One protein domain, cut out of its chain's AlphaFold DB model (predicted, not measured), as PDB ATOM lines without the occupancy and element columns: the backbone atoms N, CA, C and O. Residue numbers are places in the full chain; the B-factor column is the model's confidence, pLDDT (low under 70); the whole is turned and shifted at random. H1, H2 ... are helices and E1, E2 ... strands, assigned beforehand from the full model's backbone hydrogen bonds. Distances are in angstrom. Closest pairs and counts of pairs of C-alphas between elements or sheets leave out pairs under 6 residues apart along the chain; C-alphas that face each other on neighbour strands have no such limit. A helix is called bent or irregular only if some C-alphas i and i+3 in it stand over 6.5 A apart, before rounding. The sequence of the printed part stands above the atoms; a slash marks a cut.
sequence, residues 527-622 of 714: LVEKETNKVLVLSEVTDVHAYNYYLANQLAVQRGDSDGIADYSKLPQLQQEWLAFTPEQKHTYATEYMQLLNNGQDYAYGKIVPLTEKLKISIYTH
ATOM      1  N   LEU A 527     -13.833  30.289 -35.586       76.75
ATOM      2  CA  LEU A 527     -15.032  30.985 -35.125       76.75
ATOM      3  C   LEU A 527     -15.105  32.342 -35.807       76.75
ATOM      4  O   LEU A 527     -14.116  33.067 -35.862       76.75
ATOM      5  N   VAL A 528     -16.288  32.678 -36.314       78.62
ATOM      6  CA  VAL A 528     -16.556  33.973 -36.941       78.62
ATOM      7  C   VAL A 528     -17.610  34.685 -36.113       78.62
ATOM      8  O   VAL A 528     -18.734  34.197 -35.961       78.62
ATOM      9  N   GLU A 529     -17.247  35.839 -35.569       76.56
ATOM     10  CA  GLU A 529     -18.184  36.725 -34.893       76.56
ATOM     11  C   GLU A 529     -19.083  37.393 -35.944       76.56
ATOM     12  O   GLU A 529     -18.614  38.157 -36.786       76.56
ATOM     13  N   LYS A 530     -20.388  37.084 -35.929       68.19
ATOM     14  CA  LYS A 530     -21.333  37.490 -36.989       68.19
ATOM     15  C   LYS A 530     -21.491  39.005 -37.153       68.19
ATOM     16  O   LYS A 530     -21.866  39.446 -38.232       68.19
ATOM     17  N   GLU A 531     -21.262  39.774 -36.092       70.81
ATOM     18  CA  GLU A 531     -21.496  41.223 -36.076       70.81
ATOM     19  C   GLU A 531     -20.279  42.018 -36.562       70.81
ATOM     20  O   GLU A 531     -20.430  43.064 -37.186       70.81
ATOM     21  N   THR A 532     -19.070  41.511 -36.315       70.25
ATOM     22  CA  THR A 532     -17.807  42.210 -36.604       70.25
ATOM     23  C   THR A 532     -17.007  41.558 -37.734       70.25
ATOM     24  O   THR A 532     -16.004  42.121 -38.167       70.25
ATOM     25  N   ASN A 533     -17.409  40.360 -38.183       66.94
ATOM     26  CA  ASN A 533     -16.621  39.452 -39.023       66.94
ATOM     27  C   ASN A 533     -15.217  39.148 -38.470       66.94
ATOM     28  O   ASN A 533     -14.355  38.681 -39.213       66.94
ATOM     29  N   LYS A 534     -14.973  39.369 -37.168       75.19
ATOM     30  CA  LYS A 534     -13.711  38.974 -36.540       75.19
ATOM     31  C   LYS A 534     -13.590  37.458 -36.527       75.19
ATOM     32  O   LYS A 534     -14.533  36.744 -36.178       75.19
ATOM     33  N   VAL A 535     -12.405  36.989 -36.896       79.19
ATOM     34  CA  VAL A 535     -12.088  35.569 -37.025       79.19
ATOM     35  C   VAL A 535     -11.170  35.162 -35.891       79.19
ATOM     36  O   VAL A 535     -10.139  35.787 -35.658       79.19
ATOM     37  N   LEU A 536     -11.545  34.096 -35.193       80.06
ATOM     38  CA  LEU A 536     -10.701  33.424 -34.221       80.06
ATOM     39  C   LEU A 536     -10.341  32.044 -34.769       80.06
ATOM     40  O   LEU A 536     -11.198  31.165 -34.885       80.06
ATOM     41  N   VAL A 537      -9.070  31.859 -35.110       81.75
ATOM     42  CA  VAL A 537      -8.532  30.565 -35.533       81.75
ATOM     43  C   VAL A 537      -8.228  29.731 -34.287       81.75
ATOM     44  O   VAL A 537      -7.505  30.179 -33.401       81.75
ATOM     45  N   LEU A 538      -8.809  28.531 -34.194       78.62
ATOM     46  CA  LEU A 538      -8.763  27.699 -32.982       78.62
ATOM     47  C   LEU A 538      -7.624  26.671 -32.969       78.62
ATOM     48  O   LEU A 538      -7.445  25.972 -31.974       78.62
ATOM     49  N   SER A 539      -6.880  26.532 -34.066       80.69
ATOM     50  CA  SER A 539      -5.753  25.604 -34.161       80.69
ATOM     51  C   SER A 539      -4.673  26.119 -35.099       80.69
ATOM     52  O   SER A 539      -4.935  26.935 -35.977       80.69
ATOM     53  N   GLU A 540      -3.472  25.567 -34.981       84.81
ATOM     54  CA  GLU A 540      -2.369  25.884 -35.886       84.81
ATOM     55  C   GLU A 540      -2.632  25.411 -37.326       84.81
ATOM     56  O   GLU A 540      -3.331  24.422 -37.586       84.81
ATOM     57  N   VAL A 541      -2.046  26.131 -38.284       85.38
ATOM     58  CA  VAL A 541      -2.061  25.760 -39.699       85.38
ATOM     59  C   VAL A 541      -1.057  24.636 -39.925       85.38
ATOM     60  O   VAL A 541       0.146  24.812 -39.778       85.38
ATOM     61  N   THR A 542      -1.572  23.464 -40.291       84.69
ATOM     62  CA  THR A 542      -0.766  22.296 -40.652       84.69
ATOM     63  C   THR A 542      -0.188  22.422 -42.064       84.69
ATOM     64  O   THR A 542      -0.707  23.171 -42.892       84.69
ATOM     65  N   ASP A 543       0.823  21.609 -42.379       81.75
ATOM     66  CA  ASP A 543       1.420  21.526 -43.723       81.75
ATOM     67  C   ASP A 543       0.377  21.194 -44.809       81.75
ATOM     68  O   ASP A 543       0.389  21.748 -45.903       81.75
ATOM     69  N   VAL A 544      -0.614  20.354 -44.485       82.38
ATOM     70  CA  VAL A 544      -1.716  20.018 -45.403       82.38
ATOM     71  C   VAL A 544      -2.603  21.232 -45.677       82.38
ATOM     72  O   VAL A 544      -3.095  21.400 -46.796       82.38
ATOM     73  N   HIS A 545      -2.814  22.087 -44.675       87.31
ATOM     74  CA  HIS A 545      -3.568  23.321 -44.863       87.31
ATOM     75  C   HIS A 545      -2.800  24.300 -45.756       87.31
ATOM     76  O   HIS A 545      -3.362  24.805 -46.728       87.31
ATOM     77  N   ALA A 546      -1.508  24.492 -45.478       89.62
ATOM     78  CA  ALA A 546      -0.627  25.337 -46.277       89.62
ATOM     79  C   ALA A 546      -0.504  24.838 -47.729       89.62
ATOM     80  O   ALA A 546      -0.555  25.638 -48.657       89.62
ATOM     81  N   TYR A 547      -0.456  23.521 -47.946       89.19
ATOM     82  CA  TYR A 547      -0.444  22.920 -49.280       89.19
ATOM     83  C   TYR A 547      -1.708  23.229 -50.086       89.19
ATOM     84  O   TYR A 547      -1.631  23.619 -51.250       89.19
ATOM     85  N   ASN A 548      -2.887  23.066 -49.477       88.56
ATOM     86  CA  ASN A 548      -4.147  23.369 -50.160       88.56
ATOM     87  C   ASN A 548      -4.279  24.872 -50.448       88.56
ATOM     88  O   ASN A 548      -4.796  25.233 -51.504       88.56
ATOM     89  N   TYR A 549      -3.760  25.730 -49.564       92.25
ATOM     90  CA  TYR A 549      -3.612  27.161 -49.830       92.25
ATOM     91  C   TYR A 549      -2.698  27.436 -51.028       92.25
ATOM     92  O   TYR A 549      -3.131  28.093 -51.970       92.25
ATOM     93  N   TYR A 550      -1.487  26.875 -51.041       92.38
ATOM     94  CA  TYR A 550      -0.543  27.008 -52.151       92.38
ATOM     95  C   TYR A 550      -1.171  26.585 -53.485       92.38
ATOM     96  O   TYR A 550      -1.146  27.354 -54.443       92.38
ATOM     97  N   LEU A 551      -1.812  25.414 -53.540       88.69
ATOM     98  CA  LEU A 551      -2.478  24.944 -54.756       88.69
ATOM     99  C   LEU A 551      -3.578  25.896 -55.223       88.69
ATOM    100  O   LEU A 551      -3.641  26.226 -56.407       88.69
ATOM    101  N   ALA A 552      -4.453  26.323 -54.308       89.00
ATOM    102  CA  ALA A 552      -5.532  27.244 -54.636       89.00
ATOM    103  C   ALA A 552      -4.983  28.582 -55.144       89.00
ATOM    104  O   ALA A 552      -5.492  29.107 -56.131       89.00
ATOM    105  N   ASN A 553      -3.918  29.089 -54.519       89.94
ATOM    106  CA  ASN A 553      -3.263  30.329 -54.907       89.94
ATOM    107  C   ASN A 553      -2.632  30.225 -56.304       89.94
ATOM    108  O   ASN A 553      -2.956  31.020 -57.181       89.94
ATOM    109  N   GLN A 554      -1.822  29.194 -56.567       88.31
ATOM    110  CA  GLN A 554      -1.181  29.001 -57.876       88.31
ATOM    111  C   GLN A 554      -2.200  28.839 -59.008       88.31
ATOM    112  O   GLN A 554      -2.042  29.403 -60.091       88.31
ATOM    113  N   LEU A 555      -3.286  28.106 -58.757       81.62
ATOM    114  CA  LEU A 555      -4.355  27.930 -59.737       81.62
ATOM    115  C   LEU A 555      -5.212  29.191 -59.904       81.62
ATOM    116  O   LEU A 555      -5.752  29.406 -60.986       81.62
ATOM    117  N   ALA A 556      -5.343  30.027 -58.869       79.00
ATOM    118  CA  ALA A 556      -6.027  31.315 -58.957       79.00
ATOM    119  C   ALA A 556      -5.214  32.331 -59.772       79.00
ATOM    120  O   ALA A 556      -5.774  32.974 -60.657       79.00
ATOM    121  N   VAL A 557      -3.895  32.406 -59.557       77.25
ATOM    122  CA  VAL A 557      -2.978  33.254 -60.343       77.25
ATOM    123  C   VAL A 557      -3.075  32.938 -61.841       77.25
ATOM    124  O   VAL A 557      -3.032  33.840 -62.672       77.25
ATOM    125  N   GLN A 558      -3.286  31.670 -62.199       68.56
ATOM    126  CA  GLN A 558      -3.452  31.244 -63.592       68.56
ATOM    127  C   GLN A 558      -4.799  31.634 -64.223       68.56
ATOM    128  O   GLN A 558      -4.868  31.770 -65.442       68.56
ATOM    129  N   ARG A 559      -5.872  31.808 -63.434       67.25
ATOM    130  CA  ARG A 559      -7.205  32.183 -63.954       67.25
ATOM    131  C   ARG A 559      -7.293  33.660 -64.371       67.25
ATOM    132  O   ARG A 559      -8.113  34.002 -65.226       67.25
ATOM    133  N   GLY A 560      -6.464  34.526 -63.783       59.34
ATOM    134  CA  GLY A 560      -6.604  35.984 -63.904       59.34
ATOM    135  C   GLY A 560      -7.965  36.495 -63.395       59.34
ATOM    136  O   GLY A 560      -8.675  35.780 -62.692       59.34
ATOM    137  N   ASP A 561      -8.358  37.710 -63.793       50.72
ATOM    138  CA  ASP A 561      -9.657  38.334 -63.442       50.72
ATOM    139  C   ASP A 561     -10.864  37.748 -64.204       50.72
ATOM    140  O   ASP A 561     -11.999  38.209 -64.065       50.72
ATOM    141  N   SER A 562     -10.643  36.741 -65.049       44.25
ATOM    142  CA  SER A 562     -11.703  36.123 -65.840       44.25
ATOM    143  C   SER A 562     -12.371  34.977 -65.077       44.25
ATOM    144  O   SER A 562     -11.717  34.231 -64.352       44.25
ATOM    145  N   ASP A 563     -13.670  34.757 -65.308       51.28
ATOM    146  CA  ASP A 563     -14.423  33.570 -64.851       51.28
ATOM    147  C   ASP A 563     -13.950  32.249 -65.519       51.28
ATOM    148  O   ASP A 563     -14.691  31.267 -65.616       51.28
ATOM    149  N   GLY A 564     -12.706  32.216 -66.002       48.81
ATOM    150  CA  GLY A 564     -12.073  31.088 -66.660       48.81
ATOM    151  C   GLY A 564     -11.920  29.867 -65.750       48.81
ATOM    152  O   GLY A 564     -11.775  29.949 -64.528       48.81
ATOM    153  N   ILE A 565     -11.950  28.695 -66.379       57.06
ATOM    154  CA  ILE A 565     -11.715  27.400 -65.736       57.06
ATOM    155  C   ILE A 565     -10.207  27.269 -65.484       57.06
ATOM    156  O   ILE A 565      -9.424  27.459 -66.410       57.06
ATOM    157  N   ALA A 566      -9.793  26.940 -64.254       61.91
ATOM    158  CA  ALA A 566      -8.381  26.668 -63.963       61.91
ATOM    159  C   ALA A 566      -7.851  25.511 -64.820       61.91
ATOM    160  O   ALA A 566      -8.509  24.477 -64.953       61.91
ATOM    161  N   ASP A 567      -6.632  25.665 -65.338       65.50
ATOM    162  CA  ASP A 567      -5.910  24.584 -65.999       65.50
ATOM    163  C   ASP A 567      -5.317  23.631 -64.956       65.50
ATOM    164  O   ASP A 567      -4.204  23.786 -64.453       65.50
ATOM    165  N   TYR A 568      -6.101  22.620 -64.605       66.94
ATOM    166  CA  TYR A 568      -5.711  21.627 -63.613       66.94
ATOM    167  C   TYR A 568      -4.710  20.579 -64.150       66.94
ATOM    168  O   TYR A 568      -4.273  19.726 -63.378       66.94
ATOM    169  N   SER A 569      -4.294  20.637 -65.426       63.84
ATOM    170  CA  SER A 569      -3.284  19.717 -65.988       63.84
ATOM    171  C   SER A 569      -1.913  19.841 -65.305       63.84
ATOM    172  O   SER A 569      -1.156  18.874 -65.242       63.84
ATOM    173  N   LYS A 570      -1.617  21.002 -64.704       70.31
ATOM    174  CA  LYS A 570      -0.358  21.295 -63.995       70.31
ATOM    175  C   LYS A 570      -0.312  20.794 -62.551       70.31
ATOM    176  O   LYS A 570       0.728  20.908 -61.905       70.31
ATOM    177  N   LEU A 571      -1.402  20.224 -62.031       73.94
ATOM    178  CA  LEU A 571      -1.460  19.705 -60.658       73.94
ATOM    179  C   LEU A 571      -0.295  18.760 -60.294       73.94
ATOM    180  O   LEU A 571       0.258  18.936 -59.207       73.94
ATOM    181  N   PRO A 572       0.136  17.811 -61.157       72.50
ATOM    182  CA  PRO A 572       1.278  16.950 -60.848       72.50
ATOM    183  C   PRO A 572       2.584  17.731 -60.666       72.50
ATOM    184  O   PRO A 572       3.356  17.425 -59.761       72.50
ATOM    185  N   GLN A 573       2.816  18.764 -61.482       78.25
ATOM    186  CA  GLN A 573       4.014  19.604 -61.394       78.25
ATOM    187  C   GLN A 573       4.012  20.431 -60.104       78.25
ATOM    188  O   GLN A 573       4.987  20.389 -59.361       78.25
ATOM    189  N   LEU A 574       2.891  21.091 -59.785       84.19
ATOM    190  CA  LEU A 574       2.729  21.863 -58.543       84.19
ATOM    191  C   LEU A 574       2.895  20.984 -57.294       84.19
ATOM    192  O   LEU A 574       3.427  21.410 -56.274       84.19
ATOM    193  N   GLN A 575       2.450  19.726 -57.358       80.44
ATOM    194  CA  GLN A 575       2.646  18.784 -56.262       80.44
ATOM    195  C   GLN A 575       4.125  18.425 -56.070       80.44
ATOM    196  O   GLN A 575       4.580  18.372 -54.930       80.44
ATOM    197  N   GLN A 576       4.879  18.198 -57.150       81.50
ATOM    198  CA  GLN A 576       6.323  17.950 -57.060       81.50
ATOM    199  C   GLN A 576       7.083  19.182 -56.562       81.50
ATOM    200  O   GLN A 576       7.982  19.052 -55.734       81.50
ATOM    201  N   GLU A 577       6.679  20.374 -56.998       88.50
ATOM    202  CA  GLU A 577       7.238  21.639 -56.522       88.50
ATOM    203  C   GLU A 577       7.040  21.799 -55.004       88.50
ATOM    204  O   GLU A 577       8.007  22.010 -54.274       88.50
ATOM    205  N   TRP A 578       5.821  21.574 -54.502       88.31
ATOM    206  CA  TRP A 578       5.539  21.593 -53.063       88.31
ATOM    207  C   TRP A 578       6.373  20.579 -52.269       88.31
ATOM    208  O   TRP A 578       6.829  20.862 -51.158       88.31
ATOM    209  N   LEU A 579       6.561  19.375 -52.817       85.25
ATOM    210  CA  LEU A 579       7.386  18.343 -52.185       85.25
ATOM    211  C   LEU A 579       8.864  18.752 -52.122       85.25
ATOM    212  O   LEU A 579       9.535  18.394 -51.156       85.25
ATOM    213  N   ALA A 580       9.342  19.522 -53.100       87.75
ATOM    214  CA  ALA A 580      10.702  20.048 -53.147       87.75
ATOM    215  C   ALA A 580      10.922  21.288 -52.254       87.75
ATOM    216  O   ALA A 580      12.071  21.643 -51.991       87.75
ATOM    217  N   PHE A 581       9.861  21.944 -51.770       90.88
ATOM    218  CA  PHE A 581       9.987  23.118 -50.904       90.88
ATOM    219  C   PHE A 581      10.623  22.805 -49.547       90.88
ATOM    220  O   PHE A 581      10.299  21.824 -48.870       90.88
ATOM    221  N   THR A 582      11.479  23.727 -49.115       91.50
ATOM    222  CA  THR A 582      12.065  23.755 -47.773       91.50
ATOM    223  C   THR A 582      11.000  24.045 -46.703       91.50
ATOM    224  O   THR A 582       9.959  24.641 -47.003       91.50
ATOM    225  N   PRO A 583      11.240  23.676 -45.429       90.25
ATOM    226  CA  PRO A 583      10.326  24.001 -44.331       90.25
ATOM    227  C   PRO A 583      10.021  25.503 -44.206       90.25
ATOM    228  O   PRO A 583       8.893  25.876 -43.901       90.25
ATOM    229  N   GLU A 584      11.003  26.360 -44.490       91.44
ATOM    230  CA  GLU A 584      10.865  27.820 -44.453       91.44
ATOM    231  C   GLU A 584       9.894  28.320 -45.529       91.44
ATOM    232  O   GLU A 584       8.977  29.081 -45.230       91.44
ATOM    233  N   GLN A 585      10.021  27.820 -46.764       90.81
ATOM    234  CA  GLN A 585       9.097  28.147 -47.856       90.81
ATOM    235  C   GLN A 585       7.660  27.710 -47.540       90.81
ATOM    236  O   GLN A 585       6.713  28.460 -47.773       90.81
ATOM    237  N   LYS A 586       7.483  26.519 -46.956       91.44
ATOM    238  CA  LYS A 586       6.163  26.023 -46.529       91.44
ATOM    239  C   LYS A 586       5.567  26.875 -45.405       91.44
ATOM    240  O   LYS A 586       4.363  27.137 -45.402       91.44
ATOM    241  N   HIS A 587       6.401  27.355 -44.481       91.88
ATOM    242  CA  HIS A 587       5.979  28.248 -43.402       91.88
ATOM    243  C   HIS A 587       5.503  29.618 -43.915       91.88
ATOM    244  O   HIS A 587       4.536  30.169 -43.378       91.88
ATOM    245  N   THR A 588       6.102  30.138 -44.991       93.88
ATOM    246  CA  THR A 588       5.621  31.354 -45.666       93.88
ATOM    247  C   THR A 588       4.173  31.190 -46.127       93.88
ATOM    248  O   THR A 588       3.321  31.990 -45.747       93.88
ATOM    249  N   TYR A 589       3.849  30.096 -46.824       93.88
ATOM    250  CA  TYR A 589       2.473  29.817 -47.257       93.88
ATOM    251  C   TYR A 589       1.501  29.600 -46.090       93.88
ATOM    252  O   TYR A 589       0.339  29.997 -46.168       93.88
ATOM    253  N   ALA A 590       1.956  29.006 -44.983       92.25
ATOM    254  CA  ALA A 590       1.139  28.895 -43.775       92.25
ATOM    255  C   ALA A 590       0.802  30.277 -43.181       92.25
ATOM    256  O   ALA A 590      -0.326  30.511 -42.741       92.25
ATOM    257  N   THR A 591       1.765  31.200 -43.207       93.19
ATOM    258  CA  THR A 591       1.603  32.575 -42.718       93.19
ATOM    259  C   THR A 591       0.675  33.387 -43.620       93.19
ATOM    260  O   THR A 591      -0.230  34.055 -43.122       93.19
ATOM    261  N   GLU A 592       0.840  33.284 -44.939       94.88
ATOM    262  CA  GLU A 592      -0.059  33.902 -45.922       94.88
ATOM    263  C   GLU A 592      -1.500  33.398 -45.760       94.88
ATOM    264  O   GLU A 592      -2.448  34.189 -45.748       94.88
ATOM    265  N   TYR A 593      -1.681  32.090 -45.541       93.94
ATOM    266  CA  TYR A 593      -3.005  31.530 -45.293       93.94
ATOM    267  C   TYR A 593      -3.642  32.086 -44.008       93.94
ATOM    268  O   TYR A 593      -4.817  32.458 -44.009       93.94
ATOM    269  N   MET A 594      -2.871  32.212 -42.924       91.06
ATOM    270  CA  MET A 594      -3.349  32.836 -41.683       91.06
ATOM    271  C   MET A 594      -3.767  34.294 -41.881       91.06
ATOM    272  O   MET A 594      -4.772  34.727 -41.316       91.06
ATOM    273  N   GLN A 595      -3.029  35.056 -42.690       91.88
ATOM    274  CA  GLN A 595      -3.388  36.439 -43.011       91.88
ATOM    275  C   GLN A 595      -4.713  36.515 -43.777       91.88
ATOM    276  O   GLN A 595      -5.560  37.337 -43.432       91.88
ATOM    277  N   LEU A 596      -4.929  35.628 -44.756       92.00
ATOM    278  CA  LEU A 596      -6.196  35.555 -45.491       92.00
ATOM    279  C   LEU A 596      -7.382  35.319 -44.542       92.00
ATOM    280  O   LEU A 596      -8.380  36.040 -44.605       92.00
ATOM    281  N   LEU A 597      -7.240  34.365 -43.617       89.94
ATOM    282  CA  LEU A 597      -8.264  34.060 -42.618       89.94
ATOM    283  C   LEU A 597      -8.538  35.244 -41.691       89.94
ATOM    284  O   LEU A 597      -9.697  35.572 -41.448       89.94
ATOM    285  N   ASN A 598      -7.495  35.921 -41.209       87.81
ATOM    286  CA  ASN A 598      -7.636  37.099 -40.349       87.81
ATOM    287  C   ASN A 598      -8.349  38.266 -41.051       87.81
ATOM    288  O   ASN A 598      -9.004  39.068 -40.387       87.81
ATOM    289  N   ASN A 599      -8.290  38.323 -42.384       88.62
ATOM    290  CA  ASN A 599      -9.026  39.292 -43.198       88.62
ATOM    291  C   ASN A 599     -10.512  38.927 -43.394       88.62
ATOM    292  O   ASN A 599     -11.218  39.602 -44.143       88.62
ATOM    293  N   GLY A 600     -11.014  37.868 -42.750       86.69
ATOM    294  CA  GLY A 600     -12.409  37.441 -42.886       86.69
ATOM    295  C   GLY A 600     -12.694  36.650 -44.165       86.69
ATOM    296  O   GLY A 600     -13.861  36.463 -44.524       86.69
ATOM    297  N   GLN A 601     -11.653  36.197 -44.864       90.81
ATOM    298  CA  GLN A 601     -11.735  35.566 -46.179       90.81
ATOM    299  C   GLN A 601     -11.113  34.170 -46.171       90.81
ATOM    300  O   GLN A 601     -10.280  33.843 -45.333       90.81
ATOM    301  N   ASP A 602     -11.531  33.324 -47.106       91.06
ATOM    302  CA  ASP A 602     -10.953  31.996 -47.304       91.06
ATOM    303  C   ASP A 602     -11.280  31.491 -48.721       91.06
ATOM    304  O   ASP A 602     -12.140  32.042 -49.405       91.06
ATOM    305  N   TYR A 603     -10.623  30.431 -49.179       90.44
ATOM    306  CA  TYR A 603     -10.911  29.826 -50.476       90.44
ATOM    307  C   TYR A 603     -12.140  28.917 -50.434       90.44
ATOM    308  O   TYR A 603     -12.226  28.009 -49.608       90.44
ATOM    309  N   ALA A 604     -13.057  29.093 -51.378       87.62
ATOM    310  CA  ALA A 604     -14.102  28.141 -51.716       87.62
ATOM    311  C   ALA A 604     -14.117  27.909 -53.228       87.62
ATOM    312  O   ALA A 604     -14.206  28.844 -54.021       87.62
ATOM    313  N   TYR A 605     -14.027  26.647 -53.635       84.38
ATOM    314  CA  TYR A 605     -13.961  26.217 -55.030       84.38
ATOM    315  C   TYR A 605     -12.881  26.963 -55.844       84.38
ATOM    316  O   TYR A 605     -13.067  27.296 -57.018       84.38
ATOM    317  N   GLY A 606     -11.737  27.236 -55.207       84.62
ATOM    318  CA  GLY A 606     -10.608  27.951 -55.805       84.62
ATOM    319  C   GLY A 606     -10.823  29.455 -55.986       84.62
ATOM    320  O   GLY A 606     -10.046  30.086 -56.694       84.62
ATOM    321  N   LYS A 607     -11.867  30.036 -55.382       87.44
ATOM    322  CA  LYS A 607     -12.107  31.486 -55.339       87.44
ATOM    323  C   LYS A 607     -12.033  31.979 -53.898       87.44
ATOM    324  O   LYS A 607     -12.507  31.292 -52.998       87.44
ATOM    325  N   ILE A 608     -11.467  33.162 -53.681       90.31
ATOM    326  CA  ILE A 608     -11.497  33.809 -52.368       90.31
ATOM    327  C   ILE A 608     -12.923  34.312 -52.126       90.31
ATOM    328  O   ILE A 608     -13.467  35.063 -52.933       90.31
ATOM    329  N   VAL A 609     -13.530  33.880 -51.025       89.69
ATOM    330  CA  VAL A 609     -14.883  34.256 -50.609       89.69
ATOM    331  C   VAL A 609     -14.882  34.695 -49.142       89.69
ATOM    332  O   VAL A 609     -14.003  34.289 -48.376       89.69
ATOM    333  N   PRO A 610     -15.875  35.484 -48.702       89.62
ATOM    334  CA  PRO A 610     -16.080  35.744 -47.285       89.62
ATOM    335  C   PRO A 610     -16.287  34.444 -46.498       89.62
ATOM    336  O   PRO A 610     -17.015  33.539 -46.922       89.62
ATOM    337  N   LEU A 611     -15.712  34.363 -45.299       86.56
ATOM    338  CA  LEU A 611     -15.840  33.191 -44.429       86.56
ATOM    339  C   LEU A 611     -17.295  32.846 -44.091       86.56
ATOM    340  O   LEU A 611     -17.662  31.674 -44.009       86.56
ATOM    341  N   THR A 612     -18.152  33.858 -43.962       85.06
ATOM    342  CA  THR A 612     -19.595  33.688 -43.735       85.06
ATOM    343  C   THR A 612     -20.306  32.972 -44.885       85.06
ATOM    344  O   THR A 612     -21.328  32.321 -44.658       85.06
ATOM    345  N   GLU A 613     -19.784  33.055 -46.110       85.31
ATOM    346  CA  GLU A 613     -20.282  32.311 -47.269       85.31
ATOM    347  C   GLU A 613     -19.698  30.901 -47.320       85.31
ATOM    348  O   GLU A 613     -20.450  29.940 -47.499       85.31
ATOM    349  N   LYS A 614     -18.391  30.747 -47.065       85.75
ATOM    350  CA  LYS A 614     -17.726  29.433 -47.024       85.75
ATOM    351  C   LYS A 614     -18.368  28.488 -46.007       85.75
ATOM    352  O   LYS A 614     -18.612  27.320 -46.307       85.75
ATOM    353  N   LEU A 615     -18.722  29.000 -44.828       83.12
ATOM    354  CA  LEU A 615     -19.360  28.220 -43.763       83.12
ATOM    355  C   LEU A 615     -20.781  27.734 -44.109       83.12
ATOM    356  O   LEU A 615     -21.309  26.872 -43.408       83.12
ATOM    357  N   LYS A 616     -21.405  28.231 -45.190       82.31
ATOM    358  CA  LYS A 616     -22.698  27.722 -45.691       82.31
ATOM    359  C   LYS A 616     -22.550  26.471 -46.565       82.31
ATOM    360  O   LYS A 616     -23.554  25.824 -46.859       82.31
ATOM    361  N   ILE A 617     -21.332  26.118 -46.987       80.00
ATOM    362  CA  ILE A 617     -21.078  24.951 -47.843       80.00
ATOM    363  C   ILE A 617     -21.447  23.659 -47.099       80.00
ATOM    364  O   ILE A 617     -21.351  23.564 -45.870       80.00
ATOM    365  N   SER A 618     -21.883  22.650 -47.856       71.00
ATOM    366  CA  SER A 618     -22.406  21.384 -47.331       71.00
ATOM    367  C   SER A 618     -21.450  20.706 -46.341       71.00
ATOM    368  O   SER A 618     -21.888  20.191 -45.317       71.00
ATOM    369  N   ILE A 619     -20.137  20.792 -46.575       70.44
ATOM    370  CA  ILE A 619     -19.120  20.176 -45.719       70.44
ATOM    371  C   ILE A 619     -19.057  20.768 -44.301       70.44
ATOM    372  O   ILE A 619     -18.705  20.056 -43.360       70.44
ATOM    373  N   TYR A 620     -19.436  22.040 -44.138       69.50
ATOM    374  CA  TYR A 620     -19.477  22.738 -42.850       69.50
ATOM    375  C   TYR A 620     -20.842  22.626 -42.165       69.50
ATOM    376  O   TYR A 620     -20.918  22.627 -40.939       69.50
ATOM    377  N   THR A 621     -21.921  22.500 -42.943       62.03
ATOM    378  CA  THR A 621     -23.299  22.439 -42.421       62.03
ATOM    379  C   THR A 621     -23.786  21.011 -42.161       62.03
ATOM    380  O   THR A 621     -24.548  20.780 -41.227       62.03
ATOM    381  N   HIS A 622     -23.340  20.042 -42.963       57.97
ATOM    382  CA  HIS A 622     -23.759  18.639 -42.938       57.97
ATOM    383  C   HIS A 622     -22.570  17.722 -43.279       57.97
ATOM    384  O   HIS A 622     -22.532  17.145 -44.371       57.97
TER     385      HIS A 622
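What this domain is: This is residues 527 to 622 of the 714 residues of an uncharacterized protein of Candida parapsilosis (strain CDC 317 / ATCC MYA-4646) (UniProt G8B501). Three longer helices make the body: H1 is in the middle, H2 folds back beside it as a helical hairpin, and H3 crosses H1 at its residues 543 to 550. The small strand hairpin of E2 and E3 packs near residues 548 to 559 of H1, on the side away from H2, and the last residues lead from it through H4 to H5, far from the three helices. The printed part has 96 residues, with five named helices and three named strands in the order E1, H1, H2, H3, E2, E3, H4, H5; the sheet E2 - E3 is antiparallel and the class is mostly helix. The whole is compact, with a radius of gyration of the C-alphas of 14.3 A and spans of 41 by 32 by 26 A.

Where its parts are: Start at Leu 527 and go on to strand E1, residues 535 to 537; it pairs with no named strand, but residues 527 to 528 pair antiparallel with its residues 535 to 536. Find C-alpha 543 at (1.420, 21.526, -43.723); from there H1, residues 543 to 559, runs 24.4 A. H2, residues 568 to 580, is 19.5 A long and irregular, with C-alphas 569 and 572 7.4 A apart. H3, residues 583 to 598, runs 22.6 A and ends at C-alpha 598 (-7.636, 37.099, -40.349). Next come E2, residues 601 to 604, and E3, residues 607 to 610, then the four-residue helices H4, residues 611 to 614, and H5, residues 618 to 621, which ends at C-alpha 621 (-23.299, 22.439, -42.421).

How they stand to each other: Look first at H1 and H2, a helical hairpin: they touch, closest at the C-alphas of Leu 551 and Leu 574, 7.1 A, and run opposite ways at a steep tilt of 42 degrees. H1 touches H3 with residues 543 to 550 alone, closest at the C-alphas of Ala 546 and Ala 590, 4.7 A; their lines are about perpendicular, at 75 degrees. The hairpin E2 and E3 is antiparallel; look there for N 602 and O 609, 2.9 A apart, and N 609 and O 602, 2.8 A, within hydrogen-bond range. The closest C-alphas of H1 and E3 are those of Ala 556 and Lys 607, 7.1 A. H4 and H5 are apart, but only just, at 8.1 A. Every O i to N i+4 pair is within hydrogen-bond range in H1 and H3, 7 of 9 are in H2, and H4 and H5 are too short for such a pair.

The domain as a whole: Glu 531 and Ala 580 have the two C-alphas farthest apart, 42.1 A. The printed part has no cut and no long link. Expect low confidence, pLDDT under 70, at residues 530, 533, 558 to 569 and 620 to 622.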